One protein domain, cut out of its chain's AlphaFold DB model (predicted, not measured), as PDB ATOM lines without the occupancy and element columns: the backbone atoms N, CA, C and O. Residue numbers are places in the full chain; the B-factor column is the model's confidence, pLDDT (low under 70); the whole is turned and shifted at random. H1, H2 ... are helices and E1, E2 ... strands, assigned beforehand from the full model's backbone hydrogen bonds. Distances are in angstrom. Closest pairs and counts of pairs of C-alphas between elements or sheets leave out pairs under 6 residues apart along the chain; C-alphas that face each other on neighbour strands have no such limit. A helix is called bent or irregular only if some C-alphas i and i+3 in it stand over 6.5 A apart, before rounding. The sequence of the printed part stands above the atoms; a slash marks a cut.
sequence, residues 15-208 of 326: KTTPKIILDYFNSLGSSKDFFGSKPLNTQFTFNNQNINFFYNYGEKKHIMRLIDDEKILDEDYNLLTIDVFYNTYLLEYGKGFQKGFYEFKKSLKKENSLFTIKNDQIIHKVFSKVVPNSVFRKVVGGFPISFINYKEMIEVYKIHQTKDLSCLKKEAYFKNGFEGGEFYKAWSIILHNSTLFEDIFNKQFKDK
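Overview. This is residues 15 to 208 of the 326 residues of an uncharacterized protein of Polaribacter sp. IC073 (UniProt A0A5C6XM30). Two long helices, H3 and H6, cross at a steep tilt to make the core, and a small two-stranded hairpin, E1 and E2, covers part of it, with E2 next to H3. H1, H4 and H7 gather round the last part of H6, while H2 lies near the beginning of H3 and H5 is far out from the core, touching no helix; residues 111 to 116, in the link from H3 to H4, stick out. The printed part has 194 residues, with seven named helices and two named strands in the order H1 E1 E2 H2 H3 H4 H5 H6 H7; the sheet, E1 - E2, is antiparallel and the class is mostly helix. It is only just compact, close to loose, with a radius of gyration of the C-alphas of 19.3 A and spans of 58 by 42 by 35 A.

Along the chain. E1 is residues 42 to 46 and E2 residues 51 to 55. H3, residues 82 to 107, is 35.4 A long, and H6, residues 170 to 192, is 32.7 A long. H3 runs from C-alpha 82 at (-47.542, 37.517, 26.108) to C-alpha 107 at (-35.041, 4.582, 29.860). H2 is residues 57 to 68, H4 residues 119 to 130 and H5 residues 150 to 160. H1, residues 19 to 26, begins at C-alpha 19 at (-30.083, 9.003, 2.398), and H7, residues 194 to 206, ends at C-alpha 206 at (-38.580, 1.675, 1.036). H3 is only just irregular, with C-alphas 87 and 90 6.6 A apart; H7 is irregular, with C-alphas 196 and 199 7.3 A apart.

Arrangement. The hairpin E1 and E2 is antiparallel at 156 degrees, with N 46 and O 51 2.8 A apart and N 44 and O 53 3.0 A apart, within hydrogen-bond range. The closest C-alphas of E2 and H3 are those of Phe 53 and Gly 94, 5.7 A. H3 and H6 touch, closest at the C-alphas of Phe 101 and Gly 181, 4.1 A, the same way at a steep tilt of 45 degrees. H4, with residues 126 to 130 alone, touches H6, closest at Val 126 and Ala 186, 5.2 A between C-alphas. H7 touches H4, closest at the C-alphas of Ile 123 and Phe 197, 6.7 A. H1 touches H7, closest at the C-alphas of Ile 21 and Phe 201, 6.6 A, about perpendicular at 85 degrees. H2 and H3 are close but not clearly touching, closest at the C-alphas of Ile 67 and Ile 82, 6.8 A. H5 is apart from H3 and H6. Every O i to N i+4 pair is within hydrogen-bond range in H1, H2 and H6; the counts are 19 of 22 in H3, 6 of 8 in H4, 6 of 7 in H5 and 7 of 9 in H7.

Size, cuts and confidence. The two C-alphas farthest apart are those of Leu 114 and Gln 161, 61.6 A. The printed part has no cut. The links H1 to E1, H2 to H3, H3 to H4 and H4 to H5 are long. The mean pLDDT of the printed part is 82.4; it is under 70 at residues 29 to 41, 47, 110 to 118, 132 to 141 and 207 to 208.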
ATOM      1  N   LYS A  15     -22.669  13.568   5.752       77.19
ATOM      2  CA  LYS A  15     -22.241  12.855   4.533       77.19
ATOM      3  C   LYS A  15     -22.303  11.336   4.689       77.19
ATOM      4  O   LYS A  15     -22.435  10.635   3.693       77.19
ATOM      5  N   THR A  16     -22.194  10.835   5.919       81.25
ATOM      6  CA  THR A  16     -22.234   9.398   6.231       81.25
ATOM      7  C   THR A  16     -23.620   8.924   6.667       81.25
ATOM      8  O   THR A  16     -23.814   7.737   6.911       81.25
ATOM      9  N   THR A  17     -24.591   9.832   6.790       85.81
ATOM     10  CA  THR A  17     -25.967   9.479   7.146       85.81
ATOM     11  C   THR A  17     -26.675   8.853   5.937       85.81
ATOM     12  O   THR A  17     -26.706   9.479   4.875       85.81
ATOM     13  N   PRO A  18     -27.287   7.657   6.065       89.50
ATOM     14  CA  PRO A  18     -28.070   7.043   5.000       89.50
ATOM     15  C   PRO A  18     -29.125   7.998   4.443       89.50
ATOM     16  O   PRO A  18     -29.872   8.634   5.195       89.50
ATOM     17  N   LYS A  19     -29.217   8.056   3.111       88.06
ATOM     18  CA  LYS A  19     -30.083   9.003   2.398       88.06
ATOM     19  C   LYS A  19     -31.538   8.944   2.873       88.06
ATOM     20  O   LYS A  19     -32.132   9.982   3.120       88.06
ATOM     21  N   ILE A  20     -32.084   7.747   3.087       88.44
ATOM     22  CA  ILE A  20     -33.467   7.551   3.552       88.44
ATOM     23  C   ILE A  20     -33.753   8.200   4.915       88.44
ATOM     24  O   ILE A  20     -34.838   8.735   5.133       88.44
ATOM     25  N   ILE A  21     -32.770   8.192   5.819       88.50
ATOM     26  CA  ILE A  21     -32.873   8.829   7.137       88.50
ATOM     27  C   ILE A  21     -32.806  10.344   6.972       88.50
ATOM     28  O   ILE A  21     -33.627  11.058   7.548       88.50
ATOM     29  N   LEU A  22     -31.852  10.832   6.175       86.31
ATOM     30  CA  LEU A  22     -31.654  12.260   5.944       86.31
ATOM     31  C   LEU A  22     -32.855  12.895   5.228       86.31
ATOM     32  O   LEU A  22     -33.332  13.948   5.647       86.31
ATOM     33  N   ASP A  23     -33.386  12.231   4.202       84.81
ATOM     34  CA  ASP A  23     -34.572  12.660   3.460       84.81
ATOM     35  C   ASP A  23     -35.793  12.724   4.387       84.81
ATOM     36  O   ASP A  23     -36.509  13.730   4.404       84.81
ATOM     37  N   TYR A  24     -36.006  11.695   5.219       84.94
ATOM     38  CA  TYR A  24     -37.097  11.711   6.191       84.94
ATOM     39  C   TYR A  24     -36.917  12.830   7.219       84.94
ATOM     40  O   TYR A  24     -37.851  13.599   7.436       84.94
ATOM     41  N   PHE A  25     -35.729  12.970   7.808       84.31
ATOM     42  CA  PHE A  25     -35.422  14.020   8.780       84.31
ATOM     43  C   PHE A  25     -35.679  15.421   8.213       84.31
ATOM     44  O   PHE A  25     -36.382  16.223   8.828       84.31
ATOM     45  N   ASN A  26     -35.198  15.688   6.999       79.38
ATOM     46  CA  ASN A  26     -35.421  16.955   6.311       79.38
ATOM     47  C   ASN A  26     -36.906  17.174   5.981       79.38
ATOM     48  O   ASN A  26     -37.371  18.309   6.018       79.38
ATOM     49  N   SER A  27     -37.683  16.117   5.716       78.81
ATOM     50  CA  SER A  27     -39.134  16.218   5.470       78.81
ATOM     51  C   SER A  27     -39.962  16.629   6.699       78.81
ATOM     52  O   SER A  27     -41.164  16.909   6.572       78.81
ATOM     53  N   LEU A  28     -39.359  16.601   7.894       76.50
ATOM     54  CA  LEU A  28     -39.995  17.017   9.144       76.50
ATOM     55  C   LEU A  28     -39.839  18.515   9.418       76.50
ATOM     56  O   LEU A  28     -40.606  19.064  10.205       76.50
ATOM     57  N   GLY A  29     -38.871  19.185   8.788       67.75
ATOM     58  CA  GLY A  29     -38.736  20.631   8.904       67.75
ATOM     59  C   GLY A  29     -39.751  21.397   8.055       67.75
ATOM     60  O   GLY A  29     -40.311  20.883   7.087       67.75
ATOM     61  N   SER A  30     -39.979  22.660   8.412       56.50
ATOM     62  CA  SER A  30     -40.835  23.562   7.639       56.50
ATOM     63  C   SER A  30     -40.123  23.993   6.355       56.50
ATOM     64  O   SER A  30     -39.014  24.517   6.407       56.50
ATOM     65  N   SER A  31     -40.770  23.832   5.198       45.03
ATOM     66  CA  SER A  31     -40.276  24.348   3.911       45.03
ATOM     67  C   SER A  31     -40.325  25.877   3.802       45.03
ATOM     68  O   SER A  31     -39.830  26.431   2.825       45.03
ATOM     69  N   LYS A  32     -40.942  26.564   4.776       44.31
ATOM     70  CA  LYS A  32     -41.104  28.027   4.786       44.31
ATOM     71  C   LYS A  32     -39.942  28.782   5.436       44.31
ATOM     72  O   LYS A  32     -39.907  30.004   5.324       44.31
ATOM     73  N   ASP A  33     -39.006  28.089   6.082       40.91
ATOM     74  CA  ASP A  33     -37.811  28.727   6.626       40.91
ATOM     75  C   ASP A  33     -36.722  28.746   5.543       40.91
ATOM     76  O   ASP A  33     -36.259  27.704   5.083       40.91
ATOM     77  N   PHE A  34     -36.320  29.954   5.133       34.69
ATOM     78  CA  PHE A  34     -35.356  30.266   4.059       34.69
ATOM     79  C   PHE A  34     -33.973  29.574   4.189       34.69
ATOM     80  O   PHE A  34     -33.147  29.683   3.290       34.69
ATOM     81  N   PHE A  35     -33.718  28.839   5.280       37.22
ATOM     82  CA  PHE A  35     -32.447  28.186   5.622       37.22
ATOM     83  C   PHE A  35     -32.554  26.660   5.801       37.22
ATOM     84  O   PHE A  35     -31.873  26.060   6.639       37.22
ATOM     85  N   GLY A  36     -33.378  26.020   4.972       47.22
ATOM     86  CA  GLY A  36     -33.484  24.565   4.910       47.22
ATOM     87  C   GLY A  36     -34.417  23.996   5.976       47.22
ATOM     88  O   GLY A  36     -34.559  24.525   7.078       47.22
ATOM     89  N   SER A  37     -35.076  22.897   5.627       52.56
ATOM     90  CA  SER A  37     -36.115  22.229   6.403       52.56
ATOM     91  C   SER A  37     -35.541  21.502   7.625       52.56
ATOM     92  O   SER A  37     -35.517  20.275   7.709       52.56
ATOM     93  N   LYS A  38     -35.076  22.273   8.606       63.03
ATOM     94  CA  LYS A  38     -34.531  21.769   9.863       63.03
ATOM     95  C   LYS A  38     -35.648  21.641  10.903       63.03
ATOM     96  O   LYS A  38     -36.226  22.660  11.286       63.03
ATOM     97  N   PRO A  39     -35.995  20.428  11.362       64.44
ATOM     98  CA  PRO A  39     -36.938  20.283  12.462       64.44
ATOM     99  C   PRO A  39     -36.348  20.902  13.739       64.44
ATOM    100  O   PRO A  39     -35.192  20.652  14.072       64.44
ATOM    101  N   LEU A  40     -37.163  21.685  14.457       68.00
ATOM    102  CA  LEU A  40     -36.829  22.282  15.759       68.00
ATOM    103  C   LEU A  40     -35.598  23.212  15.702       68.00
ATOM    104  O   LEU A  40     -34.544  22.932  16.268       68.00
ATOM    105  N   ASN A  41     -35.744  24.338  14.997       69.44
ATOM    106  CA  ASN A  41     -34.649  25.255  14.665       69.44
ATOM    107  C   ASN A  41     -34.341  26.324  15.724       69.44
ATOM    108  O   ASN A  41     -33.305  26.978  15.620       69.44
ATOM    109  N   THR A  42     -35.214  26.528  16.715       73.19
ATOM    110  CA  THR A  42     -35.054  27.632  17.667       73.19
ATOM    111  C   THR A  42     -34.821  27.114  19.073       73.19
ATOM    112  O   THR A  42     -35.656  26.398  19.626       73.19
ATOM    113  N   GLN A  43     -33.690  27.509  19.657       82.31
ATOM    114  CA  GLN A  43     -33.389  27.282  21.062       82.31
ATOM    115  C   GLN A  43     -33.998  28.404  21.905       82.31
ATOM    116  O   GLN A  43     -33.817  29.584  21.608       82.31
ATOM    117  N   PHE A  44     -34.681  28.045  22.986       83.50
ATOM    118  CA  PHE A  44     -35.071  28.987  24.031       83.50
ATOM    119  C   PHE A  44     -34.278  28.699  25.302       83.50
ATOM    120  O   PHE A  44     -33.978  27.537  25.580       83.50
ATOM    121  N   THR A  45     -33.940  29.740  26.069       82.19
ATOM    122  CA  THR A  45     -33.273  29.582  27.367       82.19
ATOM    123  C   THR A  45     -33.943  30.456  28.422       82.19
ATOM    124  O   THR A  45     -33.980  31.674  28.283       82.19
ATOM    125  N   PHE A  46     -34.426  29.840  29.500       83.19
ATOM    126  CA  PHE A  46     -34.813  30.539  30.723       83.19
ATOM    127  C   PHE A  46     -33.614  30.543  31.671       83.19
ATOM    128  O   PHE A  46     -33.423  29.601  32.443       83.19
ATOM    129  N   ASN A  47     -32.786  31.589  31.590       68.25
ATOM    130  CA  ASN A  47     -31.531  31.682  32.349       68.25
ATOM    131  C   ASN A  47     -31.754  31.549  33.864       68.25
ATOM    132  O   ASN A  47     -31.014  30.830  34.526       68.25
ATOM    133  N   ASN A  48     -32.831  32.138  34.388       76.94
ATOM    134  CA  ASN A  48     -33.157  32.097  35.819       76.94
ATOM    135  C   ASN A  48     -33.528  30.690  36.318       76.94
ATOM    136  O   ASN A  48     -33.500  30.443  37.517       76.94
ATOM    137  N   GLN A  49     -33.879  29.770  35.414       73.00
ATOM    138  CA  GLN A  49     -34.278  28.402  35.757       73.00
ATOM    139  C   GLN A  49     -33.377  27.336  35.121       73.00
ATOM    140  O   GLN A  49     -33.642  26.148  35.265       73.00
ATOM    141  N   ASN A  50     -32.294  27.730  34.438       78.81
ATOM    142  CA  ASN A  50     -31.402  26.825  33.703       78.81
ATOM    143  C   ASN A  50     -32.140  25.858  32.748       78.81
ATOM    144  O   ASN A  50     -31.705  24.723  32.537       78.81
ATOM    145  N   ILE A  51     -33.253  26.307  32.159       84.50
ATOM    146  CA  ILE A  51     -34.054  25.511  31.224       84.50
ATOM    147  C   ILE A  51     -33.687  25.900  29.796       84.50
ATOM    148  O   ILE A  51     -33.785  27.072  29.436       84.50
ATOM    149  N   ASN A  52     -33.304  24.922  28.975       88.19
ATOM    150  CA  ASN A  52     -33.115  25.098  27.541       88.19
ATOM    151  C   ASN A  52     -33.795  23.986  26.737       88.19
ATOM    152  O   ASN A  52     -33.754  22.815  27.115       88.19
ATOM    153  N   PHE A  53     -34.424  24.355  25.627       90.31
ATOM    154  CA  PHE A  53     -35.193  23.432  24.793       90.31
ATOM    155  C   PHE A  53     -35.309  23.944  23.362       90.31
ATOM    156  O   PHE A  53     -34.998  25.104  23.078       90.31
ATOM    157  N   PHE A  54     -35.786  23.069  22.480       89.12
ATOM    158  CA  PHE A  54     -36.063  23.390  21.089       89.12
ATOM    159  C   PHE A  54     -37.555  23.272  20.796       89.12
ATOM    160  O   PHE A  54     -38.241  22.427  21.366       89.12
ATOM    161  N   TYR A  55     -38.050  24.117  19.899       85.12
ATOM    162  CA  TYR A  55     -39.462  24.175  19.519       85.12
ATOM    163  C   TYR A  55     -39.613  24.539  18.037       85.12
ATOM    164  O   TYR A  55     -38.646  24.916  17.367       85.12
ATOM    165  N   ASN A  56     -40.832  24.413  17.509       80.69
ATOM    166  CA  ASN A  56     -41.152  24.845  16.153       80.69
ATOM    167  C   ASN A  56     -41.424  26.361  16.110       80.69
ATOM    168  O   ASN A  56     -42.392  26.849  16.695       80.69
ATOM    169  N   TYR A  57     -40.589  27.113  15.386       79.56
ATOM    170  CA  TYR A  57     -40.723  28.568  15.262       79.56
ATOM    171  C   TYR A  57     -42.067  29.016  14.666       79.56
ATOM    172  O   TYR A  57     -42.653  29.998  15.123       79.56
ATOM    173  N   GLY A  58     -42.585  28.280  13.676       79.38
ATOM    174  CA  GLY A  58     -43.873  28.576  13.047       79.38
ATOM    175  C   GLY A  58     -45.042  28.463  14.026       79.38
ATOM    176  O   GLY A  58     -45.924  29.320  14.026       79.38
ATOM    177  N   GLU A  59     -45.001  27.465  14.909       82.62
ATOM    178  CA  GLU A  59     -46.010  27.252  15.957       82.62
ATOM    179  C   GLU A  59     -45.975  28.374  16.999       82.62
ATOM    180  O   GLU A  59     -47.015  28.916  17.365       82.62
ATOM    181  N   LYS A  60     -44.776  28.820  17.401       86.06
ATOM    182  CA  LYS A  60     -44.638  30.012  18.251       86.06
ATOM    183  C   LYS A  60     -45.275  31.231  17.603       86.06
ATOM    184  O   LYS A  60     -46.070  31.911  18.242       86.06
ATOM    185  N   LYS A  61     -44.935  31.510  16.341       86.50
ATOM    186  CA  LYS A  61     -45.485  32.658  15.610       86.50
ATOM    187  C   LYS A  61     -47.011  32.589  15.529       86.50
ATOM    188  O   LYS A  61     -47.667  33.620  15.643       86.50
ATOM    189  N   HIS A  62     -47.566  31.392  15.342       88.44
ATOM    190  CA  HIS A  62     -49.009  31.188  15.333       88.44
ATOM    191  C   HIS A  62     -49.651  31.528  16.682       88.44
ATOM    192  O   HIS A  62     -50.608  32.298  16.695       88.44
ATOM    193  N   ILE A  63     -49.102  31.031  17.795       91.56
ATOM    194  CA  ILE A  63     -49.616  31.343  19.137       91.56
ATOM    195  C   ILE A  63     -49.500  32.834  19.458       91.56
ATOM    196  O   ILE A  63     -50.464  33.406  19.949       91.56
ATOM    197  N   MET A  64     -48.367  33.477  19.145       92.06
ATOM    198  CA  MET A  64     -48.198  34.922  19.371       92.06
ATOM    199  C   MET A  64     -49.277  35.721  18.644       92.06
ATOM    200  O   MET A  64     -49.937  36.546  19.255       92.06
ATOM    201  N   ARG A  65     -49.536  35.396  17.372       93.81
ATOM    202  CA  ARG A  65     -50.607  36.045  16.616       93.81
ATOM    203  C   ARG A  65     -51.977  35.849  17.266       93.81
ATOM    204  O   ARG A  65     -52.774  36.770  17.278       93.81
ATOM    205  N   LEU A  66     -52.273  34.651  17.765       94.44
ATOM    206  CA  LEU A  66     -53.559  34.390  18.414       94.44
ATOM    207  C   LEU A  66     -53.703  35.115  19.760       94.44
ATOM    208  O   LEU A  66     -54.824  35.429  20.144       94.44
ATOM    209  N   ILE A  67     -52.595  35.373  20.460       95.44
ATOM    210  CA  ILE A  67     -52.564  36.240  21.643       95.44
ATOM    211  C   ILE A  67     -52.833  37.693  21.235       95.44
ATOM    212  O   ILE A  67     -53.713  38.319  21.812       95.44
ATOM    213  N   ASP A  68     -52.135  38.192  20.211       94.88
ATOM    214  CA  ASP A  68     -52.309  39.559  19.698       94.88
ATOM    215  C   ASP A  68     -53.734  39.801  19.163       94.88
ATOM    216  O   ASP A  68     -54.286  40.883  19.328       94.88
ATOM    217  N   ASP A  69     -54.340  38.778  18.549       94.94
ATOM    218  CA  ASP A  69     -55.720  38.794  18.050       94.94
ATOM    219  C   ASP A  69     -56.766  38.585  19.183       94.94
ATOM    220  O   ASP A  69     -57.953  38.452  18.885       94.94
ATOM    221  N   GLU A  70     -56.350  38.506  20.457       94.31
ATOM    222  CA  GLU A  70     -57.200  38.276  21.644       94.31
ATOM    223  C   GLU A  70     -58.047  36.983  21.573       94.31
ATOM    224  O   GLU A  70     -59.166  36.902  22.081       94.31
ATOM    225  N   LYS A  71     -57.514  35.927  20.942       95.06
ATOM    226  CA  LYS A  71     -58.228  34.656  20.689       95.06
ATOM    227  C   LYS A  71     -57.892  33.514  21.641       95.06
ATOM    228  O   LYS A  71     -58.462  32.422  21.527       95.06
ATOM    229  N   ILE A  72     -56.936  33.718  22.541       95.75
ATOM    230  CA  ILE A  72     -56.474  32.688  23.471       95.75
ATOM    231  C   ILE A  72     -56.696  33.135  24.907       95.75
ATOM    232  O   ILE A  72     -56.359  34.253  25.289       95.75
ATOM    233  N   LEU A  73     -57.208  32.204  25.701       96.00
ATOM    234  CA  LEU A  73     -57.383  32.330  27.134       96.00
ATOM    235  C   LEU A  73     -56.367  31.478  27.901       96.00
ATOM    236  O   LEU A  73     -55.868  30.461  27.397       96.00
ATOM    237  N   ASP A  74     -56.097  31.879  29.138       94.81
ATOM    238  CA  ASP A  74     -55.411  31.046  30.119       94.81
ATOM    239  C   ASP A  74     -56.335  29.944  30.693       94.81
ATOM    240  O   ASP A  74     -57.441  29.701  30.196       94.81
ATOM    241  N   GLU A  75     -55.857  29.211  31.702       91.38
ATOM    242  CA  GLU A  75     -56.620  28.132  32.356       91.38
ATOM    243  C   GLU A  75     -57.806  28.640  33.173       91.38
ATOM    244  O   GLU A  75     -58.766  27.897  33.370       91.38
ATOM    245  N   ASP A  76     -57.741  29.897  33.603       92.00
ATOM    246  CA  ASP A  76     -58.752  30.573  34.411       92.00
ATOM    247  C   ASP A  76     -59.716  31.399  33.529       92.00
ATOM    248  O   ASP A  76     -60.539  32.160  34.033       92.00
ATOM    249  N   TYR A  77     -59.643  31.221  32.203       92.56
ATOM    250  CA  TYR A  77     -60.432  31.902  31.172       92.56
ATOM    251  C   TYR A  77     -60.220  33.420  31.061       92.56
ATOM    252  O   TYR A  77     -61.061  34.120  30.483       92.56
ATOM    253  N   ASN A  78     -59.093  33.941  31.542       93.94
ATOM    254  CA  ASN A  78     -58.686  35.318  31.274       93.94
ATOM    255  C   ASN A  78     -57.976  35.405  29.922       93.94
ATOM    256  O   ASN A  78     -57.367  34.435  29.472       93.94
ATOM    257  N   LEU A  79     -58.027  36.575  29.276       95.12
ATOM    258  CA  LEU A  79     -57.261  36.819  28.053       95.12
ATOM    259  C   LEU A  79     -55.774  36.593  28.320       95.12
ATOM    260  O   LEU A  79     -55.185  37.178  29.233       95.12
ATOM    261  N   LEU A  80     -55.170  35.722  27.517       96.75
ATOM    262  CA  LEU A  80     -53.778  35.361  27.690       96.75
ATOM    263  C   LEU A  80     -52.891  36.518  27.243       96.75
ATOM    264  O   LEU A  80     -52.953  36.945  26.097       96.75
ATOM    265  N   THR A  81     -51.999  36.972  28.118       96.12
ATOM    266  CA  THR A  81     -50.972  37.949  27.746       96.12
ATOM    267  C   THR A  81     -49.692  37.256  27.290       96.12
ATOM    268  O   THR A  81     -49.411  36.103  27.637       96.12
ATOM    269  N   ILE A  82     -48.864  37.987  26.541       95.00
ATOM    270  CA  ILE A  82     -47.542  37.517  26.108       95.00
ATOM    271  C   ILE A  82     -46.685  37.103  27.317       95.00
ATOM    272  O   ILE A  82     -46.059  36.042  27.298       95.00
ATOM    273  N   ASP A  83     -46.698  37.893  28.391       94.56
ATOM    274  CA  ASP A  83     -45.914  37.608  29.595       94.56
ATOM    275  C   ASP A  83     -46.374  36.329  30.296       94.56
ATOM    276  O   ASP A  83     -45.541  35.507  30.690       94.56
ATOM    277  N   VAL A  84     -47.689  36.116  30.412       95.69
ATOM    278  CA  VAL A  84     -48.234  34.878  30.985       95.69
ATOM    279  C   VAL A  84     -47.873  33.685  30.101       95.69
ATOM    280  O   VAL A  84     -47.445  32.651  30.620       95.69
ATOM    281  N   PHE A  85     -47.948  33.825  28.772       95.62
ATOM    282  CA  PHE A  85     -47.511  32.780  27.848       95.62
ATOM    283  C   PHE A  85     -46.056  32.363  28.087       95.62
ATOM    284  O   PHE A  85     -45.781  31.171  28.249       95.62
ATOM    285  N   TYR A  86     -45.124  33.319  28.139       93.25
ATOM    286  CA  TYR A  86     -43.705  33.019  28.339       93.25
ATOM    287  C   TYR A  86     -43.423  32.431  29.721       93.25
ATOM    288  O   TYR A  86     -42.781  31.385  29.824       93.25
ATOM    289  N   ASN A  87     -43.902  33.089  30.775       92.50
ATOM    290  CA  ASN A  87     -43.534  32.748  32.150       92.50
ATOM    291  C   ASN A  87     -44.246  31.501  32.677       92.50
ATOM    292  O   ASN A  87     -43.793  30.912  33.657       92.50
ATOM    293  N   THR A  88     -45.324  31.079  32.016       94.12
ATOM    294  CA  THR A  88     -46.131  29.939  32.445       94.12
ATOM    295  C   THR A  88     -46.092  28.820  31.416       94.12
ATOM    296  O   THR A  88     -45.468  27.789  31.640       94.12
ATOM    297  N   TYR A  89     -46.708  29.013  30.254       95.19
ATOM    298  CA  TYR A  89     -46.942  27.923  29.306       95.19
ATOM    299  C   TYR A  89     -45.671  27.483  28.585       95.19
ATOM    300  O   TYR A  89     -45.360  26.291  28.524       95.19
ATOM    301  N   LEU A  90     -44.893  28.441  28.079       93.25
ATOM    302  CA  LEU A  90     -43.627  28.138  27.423       93.25
ATOM    303  C   LEU A  90     -42.600  27.584  28.420       93.25
ATOM    304  O   LEU A  90     -41.798  26.714  28.071       93.25
ATOM    305  N   LEU A  91     -42.652  28.048  29.668       93.69
ATOM    306  CA  LEU A  91     -41.838  27.510  30.744       93.69
ATOM    307  C   LEU A  91     -42.189  26.048  31.058       93.69
ATOM    308  O   LEU A  91     -41.287  25.211  31.114       93.69
ATOM    309  N   GLU A  92     -43.474  25.722  31.215       95.19
ATOM    310  CA  GLU A  92     -43.936  24.347  31.445       95.19
ATOM    311  C   GLU A  92     -43.580  23.417  30.283       95.19
ATOM    312  O   GLU A  92     -43.103  22.300  30.502       95.19
ATOM    313  N   TYR A  93     -43.700  23.899  29.042       94.81
ATOM    314  CA  TYR A  93     -43.185  23.182  27.878       94.81
ATOM    315  C   TYR A  93     -41.683  22.895  28.013       94.81
ATOM    316  O   TYR A  93     -41.249  21.759  27.816       94.81
ATOM    317  N   GLY A  94     -40.882  23.894  28.393       93.44
ATOM    318  CA  GLY A  94     -39.441  23.735  28.583       93.44
ATOM    319  C   GLY A  94     -39.071  22.727  29.675       93.44
ATOM    320  O   GLY A  94     -38.188  21.890  29.461       93.44
ATOM    321  N   LYS A  95     -39.776  22.751  30.816       94.62
ATOM    322  CA  LYS A  95     -39.621  21.763  31.900       94.62
ATOM    323  C   LYS A  95     -39.931  20.352  31.408       94.62
ATOM    324  O   LYS A  95     -39.131  19.436  31.613       94.62
ATOM    325  N   GLY A  96     -41.062  20.191  30.718       95.19
ATOM    326  CA  GLY A  96     -41.453  18.932  30.093       95.19
ATOM    327  C   GLY A  96     -40.376  18.434  29.135       95.19
ATOM    328  O   GLY A  96     -39.918  17.302  29.258       95.19
ATOM    329  N   PHE A  97     -39.904  19.302  28.238       94.00
ATOM    330  CA  PHE A  97     -38.882  18.980  27.243       94.00
ATOM    331  C   PHE A  97     -37.594  18.462  27.866       94.00
ATOM    332  O   PHE A  97     -37.113  17.401  27.468       94.00
ATOM    333  N   GLN A  98     -37.034  19.165  28.852       92.75
ATOM    334  CA  GLN A  98     -35.819  18.691  29.517       92.75
ATOM    335  C   GLN A  98     -36.046  17.337  30.187       92.75
ATOM    336  O   GLN A  98     -35.228  16.428  30.021       92.75
ATOM    337  N   LYS A  99     -37.176  17.173  30.887       94.19
ATOM    338  CA  LYS A  99     -37.528  15.902  31.522       94.19
ATOM    339  C   LYS A  99     -37.568  14.769  30.494       94.19
ATOM    340  O   LYS A  99     -36.832  13.798  30.647       94.19
ATOM    341  N   GLY A 100     -38.324  14.931  29.409       93.81
ATOM    342  CA  GLY A 100     -38.417  13.938  28.335       93.81
ATOM    343  C   GLY A 100     -37.067  13.644  27.679       93.81
ATOM    344  O   GLY A 100     -36.698  12.484  27.505       93.81
ATOM    345  N   PHE A 101     -36.267  14.672  27.391       92.69
ATOM    346  CA  PHE A 101     -34.952  14.517  26.766       92.69
ATOM    347  C   PHE A 101     -33.986  13.675  27.620       92.69
ATOM    348  O   PHE A 101     -33.318  12.768  27.107       92.69
ATOM    349  N   TYR A 102     -33.901  13.952  28.926       91.12
ATOM    350  CA  TYR A 102     -32.981  13.248  29.822       91.12
ATOM    351  C   TYR A 102     -33.514  11.890  30.284       91.12
ATOM    352  O   TYR A 102     -32.746  10.924  30.336       91.12
ATOM    353  N   GLU A 103     -34.808  11.784  30.594       92.62
ATOM    354  CA  GLU A 103     -35.426  10.523  31.015       92.62
ATOM    355  C   GLU A 103     -35.476   9.513  29.876       92.62
ATOM    356  O   GLU A 103     -35.193   8.338  30.111       92.62
ATOM    357  N   PHE A 104     -35.701   9.950  28.631       91.44
ATOM    358  CA  PHE A 104     -35.685   9.029  27.499       91.44
ATOM    359  C   PHE A 104     -34.345   8.303  27.397       91.44
ATOM    360  O   PHE A 104     -34.323   7.076  27.342       91.44
ATOM    361  N   LYS A 105     -33.218   9.031  27.492       84.19
ATOM    362  CA  LYS A 105     -31.865   8.441  27.492       84.19
ATOM    363  C   LYS A 105     -31.674   7.435  28.632       84.19
ATOM    364  O   LYS A 105     -31.038   6.405  28.419       84.19
ATOM    365  N   LYS A 106     -32.186   7.729  29.833       86.44
ATOM    366  CA  LYS A 106     -32.116   6.813  30.985       86.44
ATOM    367  C   LYS A 106     -32.932   5.549  30.727       86.44
ATOM    368  O   LYS A 106     -32.403   4.462  30.916       86.44
ATOM    369  N   SER A 107     -34.131   5.691  30.166       84.69
ATOM    370  CA  SER A 107     -35.041   4.582  29.860       84.69
ATOM    371  C   SER A 107     -34.525   3.601  28.793       84.69
ATOM    372  O   SER A 107     -35.143   2.561  28.560       84.69
ATOM    373  N   LEU A 108     -33.451   3.951  28.073       81.56
ATOM    374  CA  LEU A 108     -32.782   3.065  27.112       81.56
ATOM    375  C   LEU A 108     -31.693   2.204  27.769       81.56
ATOM    376  O   LEU A 108     -31.210   1.259  27.149       81.56
ATOM    377  N   LYS A 109     -31.283   2.525  29.003       74.06
ATOM    378  CA  LYS A 109     -30.341   1.708  29.772       74.06
ATOM    379  C   LYS A 109     -31.086   0.526  30.399       74.06
ATOM    380  O   LYS A 109     -32.261   0.633  30.732       74.06
ATOM    381  N   LYS A 110     -30.400  -0.609  30.558       61.78
ATOM    382  CA  LYS A 110     -30.959  -1.786  31.238       61.78
ATOM    383  C   LYS A 110     -31.174  -1.454  32.715       61.78
ATOM    384  O   LYS A 110     -30.202  -1.220  33.424       61.78
ATOM    385  N   GLU A 111     -32.425  -1.443  33.160       54.50
ATOM    386  CA  GLU A 111     -32.774  -1.249  34.575       54.50
ATOM    387  C   GLU A 111     -32.746  -2.563  35.372       54.50
ATOM    388  O   GLU A 111     -32.707  -2.532  36.596       54.50
ATOM    389  N   ASN A 112     -32.718  -3.723  34.702       50.06
ATOM    390  CA  ASN A 112     -32.787  -5.024  35.361       50.06
ATOM    391  C   ASN A 112     -31.786  -6.016  34.742       50.06
ATOM    392  O   ASN A 112     -31.796  -6.240  33.531       50.06
ATOM    393  N   SER A 113     -30.913  -6.610  35.562       51.38
ATOM    394  CA  SER A 113     -29.884  -7.572  35.126       51.38
ATOM    395  C   SER A 113     -30.476  -8.888  34.608       51.38
ATOM    396  O   SER A 113     -29.819  -9.584  33.838       51.38
ATOM    397  N   LEU A 114     -31.725  -9.191  34.980       39.28
ATOM    398  CA  LEU A 114     -32.469 -10.377  34.547       39.28
ATOM    399  C   LEU A 114     -32.974 -10.289  33.098       39.28
ATOM    400  O   LEU A 114     -33.232 -11.317  32.478       39.28
ATOM    401  N   PHE A 115     -33.096  -9.080  32.537       43.03
ATOM    402  CA  PHE A 115     -33.609  -8.864  31.184       43.03
ATOM    403  C   PHE A 115     -32.595  -8.087  30.340       43.03
ATOM    404  O   PHE A 115     -32.453  -6.865  30.410       43.03
ATOM    405  N   THR A 116     -31.880  -8.805  29.480       50.41
ATOM    406  CA  THR A 116     -31.021  -8.218  28.454       50.41
ATOM    407  C   THR A 116     -31.890  -7.579  27.369       50.41
ATOM    408  O   THR A 116     -32.345  -8.257  26.454       50.41
ATOM    409  N   ILE A 117     -32.089  -6.256  27.436       56.47
ATOM    410  CA  ILE A 117     -32.631  -5.496  26.297       56.47
ATOM    411  C   ILE A 117     -31.733  -5.770  25.080       56.47
ATOM    412  O   ILE A 117     -30.526  -5.505  25.130       56.47
ATOM    413  N   LYS A 118     -32.313  -6.342  24.018       64.19
ATOM    414  CA  LYS A 118     -31.624  -6.591  22.742       64.19
ATOM    415  C   LYS A 118     -31.494  -5.278  21.968       64.19
ATOM    416  O   LYS A 118     -32.373  -4.422  22.068       64.19
ATOM    417  N   ASN A 119     -30.440  -5.128  21.165       73.12
ATOM    418  CA  ASN A 119     -30.217  -3.920  20.354       73.12
ATOM    419  C   ASN A 119     -31.449  -3.555  19.506       73.12
ATOM    420  O   ASN A 119     -31.825  -2.388  19.455       73.12
ATOM    421  N   ASP A 120     -32.152  -4.551  18.965       78.69
ATOM    422  CA  ASP A 120     -33.379  -4.354  18.184       78.69
ATOM    423  C   ASP A 120     -34.496  -3.669  18.984       78.69
ATOM    424  O   ASP A 120     -35.190  -2.797  18.467       78.69
ATOM    425  N   GLN A 121     -34.659  -4.002  20.269       80.88
ATOM    426  CA  GLN A 121     -35.671  -3.375  21.127       80.88
ATOM    427  C   GLN A 121     -35.345  -1.900  21.389       80.88
ATOM    428  O   GLN A 121     -36.247  -1.064  21.411       80.88
ATOM    429  N   ILE A 122     -34.058  -1.567  21.547       84.06
ATOM    430  CA  ILE A 122     -33.595  -0.176  21.674       84.06
ATOM    431  C   ILE A 122     -33.852   0.573  20.366       84.06
ATOM    432  O   ILE A 122     -34.412   1.669  20.399       84.06
ATOM    433  N   ILE A 123     -33.504  -0.032  19.226       85.50
ATOM    434  CA  ILE A 123     -33.731   0.538  17.893       85.50
ATOM    435  C   ILE A 123     -35.220   0.823  17.688       85.50
ATOM    436  O   ILE A 123     -35.577   1.954  17.369       85.50
ATOM    437  N   HIS A 124     -36.103  -0.143  17.957       86.56
ATOM    438  CA  HIS A 124     -37.553   0.048  17.859       86.56
ATOM    439  C   HIS A 124     -38.069   1.141  18.805       86.56
ATOM    440  O   HIS A 124     -38.860   1.994  18.393       86.56
ATOM    441  N   LYS A 125     -37.608   1.166  20.062       87.56
ATOM    442  CA  LYS A 125     -38.021   2.178  21.045       87.56
ATOM    443  C   LYS A 125     -37.599   3.586  20.623       87.56
ATOM    444  O   LYS A 125     -38.398   4.508  20.733       87.56
ATOM    445  N   VAL A 126     -36.388   3.757  20.096       89.94
ATOM    446  CA  VAL A 126     -35.912   5.039  19.553       89.94
ATOM    447  C   VAL A 126     -36.671   5.415  18.278       89.94
ATOM    448  O   VAL A 126     -37.180   6.529  18.172       89.94
ATOM    449  N   PHE A 127     -36.819   4.483  17.340       88.94
ATOM    450  CA  PHE A 127     -37.490   4.715  16.062       88.94
ATOM    451  C   PHE A 127     -38.966   5.107  16.219       88.94
ATOM    452  O   PHE A 127     -39.435   6.053  15.588       88.94
ATOM    453  N   SER A 128     -39.696   4.443  17.118       87.81
ATOM    454  CA  SER A 128     -41.114   4.736  17.384       87.81
ATOM    455  C   SER A 128     -41.378   6.142  17.932       87.81
ATOM    456  O   SER A 128     -42.510   6.613  17.867       87.81
ATOM    457  N   LYS A 129     -40.359   6.837  18.453       88.19
ATOM    458  CA  LYS A 129     -40.499   8.237  18.878       88.19
ATOM    459  C   LYS A 129     -40.427   9.225  17.721       88.19
ATOM    460  O   LYS A 129     -40.958  10.320  17.859       88.19
ATOM    461  N   VAL A 130     -39.793   8.865  16.602       86.56
ATOM    462  CA  VAL A 130     -39.625   9.766  15.446       86.56
ATOM    463  C   VAL A 130     -40.601   9.494  14.308       86.56
ATOM    464  O   VAL A 130     -40.762  10.351  13.443       86.56
ATOM    465  N   VAL A 131     -41.271   8.338  14.315       80.94
ATOM    466  CA  VAL A 131     -42.292   7.982  13.325       80.94
ATOM    467  C   VAL A 131     -43.686   8.095  13.946       80.94
ATOM    468  O   VAL A 131     -43.942   7.480  14.980       80.94
ATOM    469  N   PRO A 132     -44.616   8.858  13.346       65.25
ATOM    470  CA  PRO A 132     -45.974   8.960  13.861       65.25
ATOM    471  C   PRO A 132     -46.714   7.623  13.707       65.25
ATOM    472  O   PRO A 132     -46.798   7.075  12.610       65.25
ATOM    473  N   ASN A 133     -47.305   7.137  14.801       56.75
ATOM    474  CA  ASN A 133     -48.142   5.928  14.822       56.75
ATOM    475  C   ASN A 133     -49.564   6.149  14.258       56.75
ATOM    476  O   ASN A 133     -50.378   5.231  14.280       56.75
ATOM    477  N   SER A 134     -49.900   7.352  13.781       53.34
ATOM    478  CA  SER A 134     -51.259   7.725  13.366       53.34
ATOM    479  C   SER A 134     -51.306   8.432  12.008       53.34
ATOM    480  O   SER A 134     -50.343   9.053  11.562       53.34
ATOM    481  N   VAL A 135     -52.481   8.360  11.367       42.28
ATOM    482  CA  VAL A 135     -52.817   9.028  10.090       42.28
ATOM    483  C   VAL A 135     -52.714  10.558  10.195       42.28
ATOM    484  O   VAL A 135     -52.466  11.243   9.205       42.28
ATOM    485  N   PHE A 136     -52.838  11.102  11.407       41.41
ATOM    486  CA  PHE A 136     -52.622  12.514  11.697       41.41
ATOM    487  C   PHE A 136     -51.180  12.726  12.151       41.41
ATOM    488  O   PHE A 136     -50.780  12.244  13.210       41.41
ATOM    489  N   ARG A 137     -50.399  13.459  11.349       51.81
ATOM    490  CA  ARG A 137     -49.025  13.860  11.679       51.81
ATOM    491  C   ARG A 137     -49.071  14.657  12.989       51.81
ATOM    492  O   ARG A 137     -49.463  15.820  12.989       51.81
ATOM    493  N   LYS A 138     -48.715  14.032  14.114       54.41
ATOM    494  CA  LYS A 138     -48.551  14.744  15.386       54.41
ATOM    495  C   LYS A 138     -47.427  15.759  15.184       54.41
ATOM    496  O   LYS A 138     -46.308  15.364  14.857       54.41
ATOM    497  N   VAL A 139     -47.728  17.051  15.304       59.22
ATOM    498  CA  VAL A 139     -46.716  18.112  15.219       59.22
ATOM    499  C   VAL A 139     -45.910  18.057  16.510       59.22
ATOM    500  O   VAL A 139     -46.291  18.626  17.529       59.22
ATOM    501  N   VAL A 140     -44.828  17.283  16.500       66.25
ATOM    502  CA  VAL A 140     -43.964  17.172  17.670       66.25
ATOM    503  C   VAL A 140     -43.184  18.475  17.834       66.25
ATOM    504  O   VAL A 140     -42.597  18.987  16.883       66.25
ATOM    505  N   GLY A 141     -43.226  19.032  19.043       65.50
ATOM    506  CA  GLY A 141     -42.695  20.361  19.342       65.50
ATOM    507  C   GLY A 141     -43.567  21.534  18.894       65.50
ATOM    508  O   GLY A 141     -43.058  22.647  18.749       65.50
ATOM    509  N   GLY A 142     -44.860  21.276  18.674       77.12
ATOM    510  CA  GLY A 142     -45.884  22.310  18.565       77.12
ATOM    511  C   GLY A 142     -46.441  22.742  19.919       77.12
ATOM    512  O   GLY A 142     -46.184  22.121  20.955       77.12
ATOM    513  N   PHE A 143     -47.211  23.825  19.888       86.81
ATOM    514  CA  PHE A 143     -47.846  24.403  21.063       86.81
ATOM    515  C   PHE A 143     -49.340  24.085  21.035       86.81
ATOM    516  O   PHE A 143     -50.058  24.593  20.173       86.81
ATOM    517  N   PRO A 144     -49.817  23.189  21.917       89.00
ATOM    518  CA  PRO A 144     -51.187  22.714  21.853       89.00
ATOM    519  C   PRO A 144     -52.162  23.835  22.203       89.00
ATOM    520  O   PRO A 144     -51.971  24.570  23.171       89.00
ATOM    521  N   ILE A 145     -53.252  23.900  21.449       91.00
ATOM    522  CA  ILE A 145     -54.403  24.750  21.730       91.00
ATOM    523  C   ILE A 145     -55.559  23.821  22.089       91.00
ATOM    524  O   ILE A 145     -55.800  22.831  21.393       91.00
ATOM    525  N   SER A 146     -56.243  24.101  23.195       89.25
ATOM    526  CA  SER A 146     -57.375  23.298  23.649       89.25
ATOM    527  C   SER A 146     -58.688  23.975  23.286       89.25
ATOM    528  O   SER A 146     -58.846  25.186  23.436       89.25
ATOM    529  N   PHE A 147     -59.649  23.166  22.849       87.69
ATOM    530  CA  PHE A 147     -61.031  23.610  22.752       87.69
ATOM    531  C   PHE A 147     -61.618  23.771  24.150       87.69
ATOM    532  O   PHE A 147     -61.407  22.926  25.027       87.69
ATOM    533  N   ILE A 148     -62.391  24.834  24.325       88.94
ATOM    534  CA  ILE A 148     -63.204  25.048  25.516       88.94
ATOM    535  C   ILE A 148     -64.430  24.141  25.397       88.94
ATOM    536  O   ILE A 148     -65.060  24.061  24.338       88.94
ATOM    537  N   ASN A 149     -64.759  23.409  26.460       89.00
ATOM    538  CA  ASN A 149     -65.930  22.540  26.449       89.00
ATOM    539  C   ASN A 149     -67.198  23.388  26.270       89.00
ATOM    540  O   ASN A 149     -67.314  24.454  26.862       89.00
ATOM    541  N   TYR A 150     -68.185  22.892  25.519       87.69
ATOM    542  CA  TYR A 150     -69.466  23.566  25.292       87.69
ATOM    543  C   TYR A 150     -70.114  24.122  26.573       87.69
ATOM    544  O   TYR A 150     -70.639  25.231  26.551       87.69
ATOM    545  N   LYS A 151     -70.054  23.383  27.691       88.31
ATOM    546  CA  LYS A 151     -70.613  23.841  28.977       88.31
ATOM    547  C   LYS A 151     -69.897  25.080  29.520       88.31
ATOM    548  O   LYS A 151     -70.550  26.038  29.909       88.31
ATOM    549  N   GLU A 152     -68.569  25.061  29.511       89.75
ATOM    550  CA  GLU A 152     -67.723  26.177  29.955       89.75
ATOM    551  C   GLU A 152     -67.837  27.359  28.985       89.75
ATOM    552  O   GLU A 152     -67.848  28.516  29.394       89.75
ATOM    553  N   MET A 153     -68.023  27.068  27.695       90.25
ATOM    554  CA  MET A 153     -68.111  28.072  26.643       90.25
ATOM    555  C   MET A 153     -69.296  29.026  26.816       90.25
ATOM    556  O   MET A 153     -69.236  30.169  26.369       90.25
ATOM    557  N   ILE A 154     -70.373  28.580  27.467       89.25
ATOM    558  CA  ILE A 154     -71.515  29.439  27.794       89.25
ATOM    559  C   ILE A 154     -71.090  30.542  28.770       89.25
ATOM    560  O   ILE A 154     -71.451  31.697  28.560       89.25
ATOM    561  N   GLU A 155     -70.307  30.209  29.798       89.12
ATOM    562  CA  GLU A 155     -69.818  31.187  30.776       89.12
ATOM    563  C   GLU A 155     -68.749  32.099  30.167       89.12
ATOM    564  O   GLU A 155     -68.823  33.317  30.307       89.12
ATOM    565  N   VAL A 156     -67.827  31.533  29.386       90.25
ATOM    566  CA  VAL A 156     -66.809  32.298  28.646       90.25
ATOM    567  C   VAL A 156     -67.457  33.315  27.701       90.25
ATOM    568  O   VAL A 156     -67.031  34.468  27.643       90.25
ATOM    569  N   TYR A 157     -68.528  32.928  26.998       90.50
ATOM    570  CA  TYR A 157     -69.254  33.828  26.102       90.50
ATOM    571  C   TYR A 157     -69.897  35.011  26.840       90.50
ATOM    572  O   TYR A 157     -69.932  36.108  26.292       90.50
ATOM    573  N   LYS A 158     -70.374  34.832  28.081       90.81
ATOM    574  CA  LYS A 158     -70.943  35.944  28.867       90.81
ATOM    575  C   LYS A 158     -69.904  37.026  29.172       90.81
ATOM    576  O   LYS A 158     -70.260  38.200  29.211       90.81
ATOM    577  N   ILE A 159     -68.650  36.627  29.380       91.31
ATOM    578  CA  ILE A 159     -67.541  37.528  29.717       91.31
ATOM    579  C   ILE A 159     -66.996  38.195  28.449       91.31
ATOM    580  O   ILE A 159     -66.898  39.415  28.383       91.31
ATOM    581  N   HIS A 160     -66.685  37.394  27.427       90.75
ATOM    582  CA  HIS A 160     -65.906  37.842  26.267       90.75
ATOM    583  C   HIS A 160     -66.746  38.140  25.019       90.75
ATOM    584  O   HIS A 160     -66.222  38.632  24.027       90.75
ATOM    585  N   GLN A 161     -68.047  37.830  25.033       89.75
ATOM    586  CA  GLN A 161     -69.000  38.101  23.942       89.75
ATOM    587  C   GLN A 161     -68.638  37.467  22.582       89.75
ATOM    588  O   GLN A 161     -69.201  37.823  21.545       89.75
ATOM    589  N   THR A 162     -67.748  36.470  22.559       87.25
ATOM    590  CA  THR A 162     -67.358  35.731  21.349       87.25
ATOM    591  C   THR A 162     -67.248  34.230  21.608       87.25
ATOM    592  O   THR A 162     -66.969  33.784  22.722       87.25
ATOM    593  N   LYS A 163     -67.518  33.435  20.563       81.19
ATOM    594  CA  LYS A 163     -67.348  31.975  20.584       81.19
ATOM    595  C   LYS A 163     -66.052  31.498  19.925       81.19
ATOM    596  O   LYS A 163     -65.761  30.307  19.952       81.19
ATOM    597  N   ASP A 164     -65.298  32.415  19.329       88.00
ATOM    598  CA  ASP A 164     -64.045  32.129  18.628       88.00
ATOM    599  C   ASP A 164     -62.853  32.255  19.587       88.00
ATOM    600  O   ASP A 164     -61.961  33.073  19.385       88.00
ATOM    601  N   LEU A 165     -62.893  31.486  20.679       92.00
ATOM    602  CA  LEU A 165     -61.857  31.470  21.710       92.00
ATOM    603  C   LEU A 165     -61.356  30.053  21.932       92.00
ATOM    604  O   LEU A 165     -62.102  29.074  21.866       92.00
ATOM    605  N   SER A 166     -60.070  29.958  22.231       93.81
ATOM    606  CA  SER A 166     -59.431  28.724  22.665       93.81
ATOM    607  C   SER A 166     -58.715  28.936  23.990       93.81
ATOM    608  O   SER A 166     -58.434  30.072  24.357       93.81
ATOM    609  N   CYS A 167     -58.386  27.862  24.705       94.25
ATOM    610  CA  CYS A 167     -57.637  27.960  25.958       94.25
ATOM    611  C   CYS A 167     -56.333  27.163  25.915       94.25
ATOM    612  O   CYS A 167     -56.191  26.176  25.178       94.25
ATOM    613  N   LEU A 168     -55.364  27.591  26.718       94.81
ATOM    614  CA  LEU A 168     -54.138  26.837  26.954       94.81
ATOM    615  C   LEU A 168     -54.220  26.089  28.282       94.81
ATOM    616  O   LEU A 168     -54.709  26.619  29.271       94.81
ATOM    617  N   LYS A 169     -53.666  24.873  28.309       94.19
ATOM    618  CA  LYS A 169     -53.545  24.047  29.519       94.19
ATOM    619  C   LYS A 169     -52.082  23.727  29.798       94.19
ATOM    620  O   LYS A 169     -51.395  23.192  28.925       94.19
ATOM    621  N   LYS A 170     -51.599  24.031  30.996       94.81
ATOM    622  CA  LYS A 170     -50.228  23.819  31.467       94.81
ATOM    623  C   LYS A 170     -49.844  22.354  31.359       94.81
ATOM    624  O   LYS A 170     -48.783  22.059  30.811       94.81
ATOM    625  N   GLU A 171     -50.714  21.421  31.752       94.38
ATOM    626  CA  GLU A 171     -50.420  19.987  31.632       94.38
ATOM    627  C   GLU A 171     -50.257  19.567  30.170       94.38
ATOM    628  O   GLU A 171     -49.414  18.725  29.851       94.38
ATOM    629  N   ALA A 172     -51.028  20.166  29.257       92.75
ATOM    630  CA  ALA A 172     -50.906  19.892  27.829       92.75
ATOM    631  C   ALA A 172     -49.567  20.399  27.271       92.75
ATOM    632  O   ALA A 172     -48.952  19.704  26.455       92.75
ATOM    633  N   TYR A 173     -49.101  21.567  27.727       94.25
ATOM    634  CA  TYR A 173     -47.790  22.119  27.377       94.25
ATOM    635  C   TYR A 173     -46.652  21.285  27.957       94.25
ATOM    636  O   TYR A 173     -45.752  20.910  27.209       94.25
ATOM    637  N   PHE A 174     -46.718  20.912  29.237       95.00
ATOM    638  CA  PHE A 174     -45.736  20.026  29.861       95.00
ATOM    639  C   PHE A 174     -45.653  18.681  29.130       95.00
ATOM    640  O   PHE A 174     -44.564  18.225  28.781       95.00
ATOM    641  N   LYS A 175     -46.801  18.057  28.831       93.62
ATOM    642  CA  LYS A 175     -46.865  16.782  28.106       93.62
ATOM    643  C   LYS A 175     -46.289  16.890  26.692       93.62
ATOM    644  O   LYS A 175     -45.485  16.044  26.308       93.62
ATOM    645  N   ASN A 176     -46.659  17.922  25.928       91.19
ATOM    646  CA  ASN A 176     -46.087  18.141  24.592       91.19
ATOM    647  C   ASN A 176     -44.594  18.464  24.650       91.19
ATOM    648  O   ASN A 176     -43.844  18.023  23.782       91.19
ATOM    649  N   GLY A 177     -44.160  19.199  25.675       92.94
ATOM    650  CA  GLY A 177     -42.754  19.410  25.988       92.94
ATOM    651  C   GLY A 177     -42.045  18.078  26.155       92.94
ATOM    652  O   GLY A 177     -41.106  17.794  25.419       92.94
ATOM    653  N   PHE A 178     -42.542  17.226  27.053       93.88
ATOM    654  CA  PHE A 178     -41.993  15.898  27.331       93.88
ATOM    655  C   PHE A 178     -41.849  15.049  26.070       93.88
ATOM    656  O   PHE A 178     -40.752  14.592  25.754       93.88
ATOM    657  N   GLU A 179     -42.926  14.906  25.300       91.12
ATOM    658  CA  GLU A 179     -42.913  14.166  24.036       91.12
ATOM    659  C   GLU A 179     -41.957  14.801  23.006       91.12
ATOM    660  O   GLU A 179     -41.257  14.090  22.284       91.12
ATOM    661  N   GLY A 180     -41.874  16.135  22.973       90.12
ATOM    662  CA  GLY A 180     -40.908  16.889  22.173       90.12
ATOM    663  C   GLY A 180     -39.457  16.599  22.557       90.12
ATOM    664  O   GLY A 180     -38.616  16.402  21.680       90.12
ATOM    665  N   GLY A 181     -39.174  16.501  23.855       91.62
ATOM    666  CA  GLY A 181     -37.869  16.130  24.392       91.62
ATOM    667  C   GLY A 181     -37.472  14.701  24.025       91.62
ATOM    668  O   GLY A 181     -36.345  14.477  23.578       91.62
ATOM    669  N   GLU A 182     -38.395  13.740  24.147       92.06
ATOM    670  CA  GLU A 182     -38.168  12.351  23.721       92.06
ATOM    671  C   GLU A 182     -37.884  12.265  22.216       92.06
ATOM    672  O   GLU A 182     -36.924  11.615  21.803       92.06
ATOM    673  N   PHE A 183     -38.682  12.952  21.396       91.44
ATOM    674  CA  PHE A 183     -38.504  13.021  19.945       91.44
ATOM    675  C   PHE A 183     -37.158  13.629  19.559       91.44
ATOM    676  O   PHE A 183     -36.424  13.057  18.752       91.44
ATOM    677  N   TYR A 184     -36.796  14.762  20.165       90.75
ATOM    678  CA  TYR A 184     -35.513  15.412  19.916       90.75
ATOM    679  C   TYR A 184     -34.362  14.493  20.330       90.75
ATOM    680  O   TYR A 184     -33.382  14.329  19.600       90.75
ATOM    681  N   LYS A 185     -34.481  13.827  21.485       91.19
ATOM    682  CA  LYS A 185     -33.458  12.890  21.945       91.19
ATOM    683  C   LYS A 185     -33.338  11.675  21.031       91.19
ATOM    684  O   LYS A 185     -32.218  11.239  20.766       91.19
ATOM    685  N   ALA A 186     -34.452  11.146  20.538       91.62
ATOM    686  CA  ALA A 186     -34.468  10.040  19.594       91.62
ATOM    687  C   ALA A 186     -33.769  10.417  18.282       91.62
ATOM    688  O   ALA A 186     -32.891   9.682  17.834       91.62
ATOM    689  N   TRP A 187     -34.049  11.603  17.733       90.75
ATOM    690  CA  TRP A 187     -33.329  12.116  16.565       90.75
ATOM    691  C   TRP A 187     -31.837  12.306  16.815       90.75
ATOM    692  O   TRP A 187     -31.026  11.905  15.983       90.75
ATOM    693  N   SER A 188     -31.461  12.840  17.980       89.38
ATOM    694  CA  SER A 188     -30.055  12.936  18.391       89.38
ATOM    695  C   SER A 188     -29.377  11.563  18.347       89.38
ATOM    696  O   SER A 188     -28.283  11.449  17.803       89.38
ATOM    697  N   ILE A 189     -30.028  10.514  18.855       90.50
ATOM    698  CA  ILE A 189     -29.483   9.148  18.841       90.50
ATOM    699  C   ILE A 189     -29.372   8.607  17.412       90.50
ATOM    700  O   ILE A 189     -28.318   8.083  17.061       90.50
ATOM    701  N   ILE A 190     -30.421   8.753  16.597       90.25
ATOM    702  CA  ILE A 190     -30.460   8.249  15.217       90.25
ATOM    703  C   ILE A 190     -29.364   8.895  14.379       90.25
ATOM    704  O   ILE A 190     -28.589   8.188  13.750       90.25
ATOM    705  N   LEU A 191     -29.253  10.224  14.390       88.50
ATOM    706  CA  LEU A 191     -28.296  10.923  13.532       88.50
ATOM    707  C   LEU A 191     -26.840  10.611  13.909       88.50
ATOM    708  O   LEU A 191     -25.994  10.516  13.025       88.50
ATOM    709  N   HIS A 192     -26.554  10.383  15.195       87.50
ATOM    710  CA  HIS A 192     -25.210  10.016  15.663       87.50
ATOM    711  C   HIS A 192     -24.883   8.522  15.493       87.50
ATOM    712  O   HIS A 192     -23.732   8.138  15.664       87.50
ATOM    713  N   ASN A 193     -25.870   7.675  15.182       88.38
ATOM    714  CA  ASN A 193     -25.704   6.221  15.053       88.38
ATOM    715  C   ASN A 193     -26.450   5.684  13.824       88.38
ATOM    716  O   ASN A 193     -27.082   4.631  13.871       88.38
ATOM    717  N   SER A 194     -26.434   6.440  12.728       86.88
ATOM    718  CA  SER A 194     -27.419   6.308  11.654       86.88
ATOM    719  C   SER A 194     -27.410   4.959  10.933       86.88
ATOM    720  O   SER A 194     -28.461   4.505  10.494       86.88
ATOM    721  N   THR A 195     -26.261   4.285  10.865       85.62
ATOM    722  CA  THR A 195     -26.137   2.940  10.280       85.62
ATOM    723  C   THR A 195     -26.933   1.884  11.050       85.62
ATOM    724  O   THR A 195     -27.493   0.985  10.434       85.62
ATOM    725  N   LEU A 196     -27.087   2.022  12.375       87.19
ATOM    726  CA  LEU A 196     -27.890   1.097  13.193       87.19
ATOM    727  C   LEU A 196     -29.395   1.193  12.903       87.19
ATOM    728  O   LEU A 196     -30.149   0.281  13.226       87.19
ATOM    729  N   PHE A 197     -29.841   2.311  12.332       89.25
ATOM    730  CA  PHE A 197     -31.252   2.578  12.055       89.25
ATOM    731  C   PHE A 197     -31.607   2.402  10.578       89.25
ATOM    732  O   PHE A 197     -32.782   2.467  10.223       89.25
ATOM    733  N   GLU A 198     -30.630   2.177   9.702       88.69
ATOM    734  CA  GLU A 198     -30.870   2.128   8.261       88.69
ATOM    735  C   GLU A 198     -31.894   1.052   7.881       88.69
ATOM    736  O   GLU A 198     -32.841   1.335   7.145       88.69
ATOM    737  N   ASP A 199     -31.773  -0.148   8.449       87.19
ATOM    738  CA  ASP A 199     -32.664  -1.270   8.150       87.19
ATOM    739  C   ASP A 199     -34.117  -0.996   8.538       87.19
ATOM    740  O   ASP A 199     -35.032  -1.309   7.774       87.19
ATOM    741  N   ILE A 200     -34.358  -0.386   9.703       87.69
ATOM    742  CA  ILE A 200     -35.726  -0.093  10.154       87.69
ATOM    743  C   ILE A 200     -36.359   1.041   9.335       87.69
ATOM    744  O   ILE A 200     -37.547   0.977   9.015       87.69
ATOM    745  N   PHE A 201     -35.571   2.033   8.908       89.50
ATOM    746  CA  PHE A 201     -36.033   3.066   7.979       89.50
ATOM    747  C   PHE A 201     -36.313   2.493   6.584       89.50
ATOM    748  O   PHE A 201     -37.336   2.821   5.987       89.50
ATOM    749  N   ASN A 202     -35.450   1.606   6.083       88.56
ATOM    750  CA  ASN A 202     -35.673   0.895   4.828       88.56
ATOM    751  C   ASN A 202     -36.979   0.093   4.886       88.56
ATOM    752  O   ASN A 202     -37.840   0.300   4.039       88.56
ATOM    753  N   LYS A 203     -37.201  -0.726   5.919       86.31
ATOM    754  CA  LYS A 203     -38.462  -1.473   6.085       86.31
ATOM    755  C   LYS A 203     -39.692  -0.557   6.132       86.31
ATOM    756  O   LYS A 203     -40.705  -0.842   5.509       86.31
ATOM    757  N   GLN A 204     -39.614   0.570   6.843       84.31
ATOM    758  CA  GLN A 204     -40.764   1.468   6.998       84.31
ATOM    759  C   GLN A 204     -41.067   2.310   5.747       84.31
ATOM    760  O   GLN A 204     -42.231   2.648   5.499       84.31
ATOM    761  N   PHE A 205     -40.035   2.715   4.999       81.62
ATOM    762  CA  PHE A 205     -40.158   3.734   3.954       81.62
ATOM    763  C   PHE A 205     -39.735   3.270   2.547       81.62
ATOM    764  O   PHE A 205     -40.290   3.806   1.590       81.62
ATOM    765  N   LYS A 206     -38.853   2.266   2.370       71.00
ATOM    766  CA  LYS A 206     -38.580   1.675   1.036       71.00
ATOM    767  C   LYS A 206     -39.739   0.821   0.540       71.00
ATOM    768  O   LYS A 206     -40.069   0.916  -0.635       71.00
ATOM    769  N   ASP A 207     -40.428   0.081   1.409       52.00
ATOM    770  CA  ASP A 207     -41.603  -0.701   0.985       52.00
ATOM    771  C   ASP A 207     -42.785   0.200   0.579       52.00
ATOM    772  O   ASP A 207     -43.657  -0.213  -0.179       52.00
ATOM    773  N   LYS A 208     -42.768   1.486   0.966       51.72
ATOM    774  CA  LYS A 208     -43.689   2.509   0.434       51.72
ATOM    775  C   LYS A 208     -43.246   3.105  -0.907       51.72
ATOM    776  O   LYS A 208     -44.059   3.735  -1.577       51.72
TER     777      LYS A 208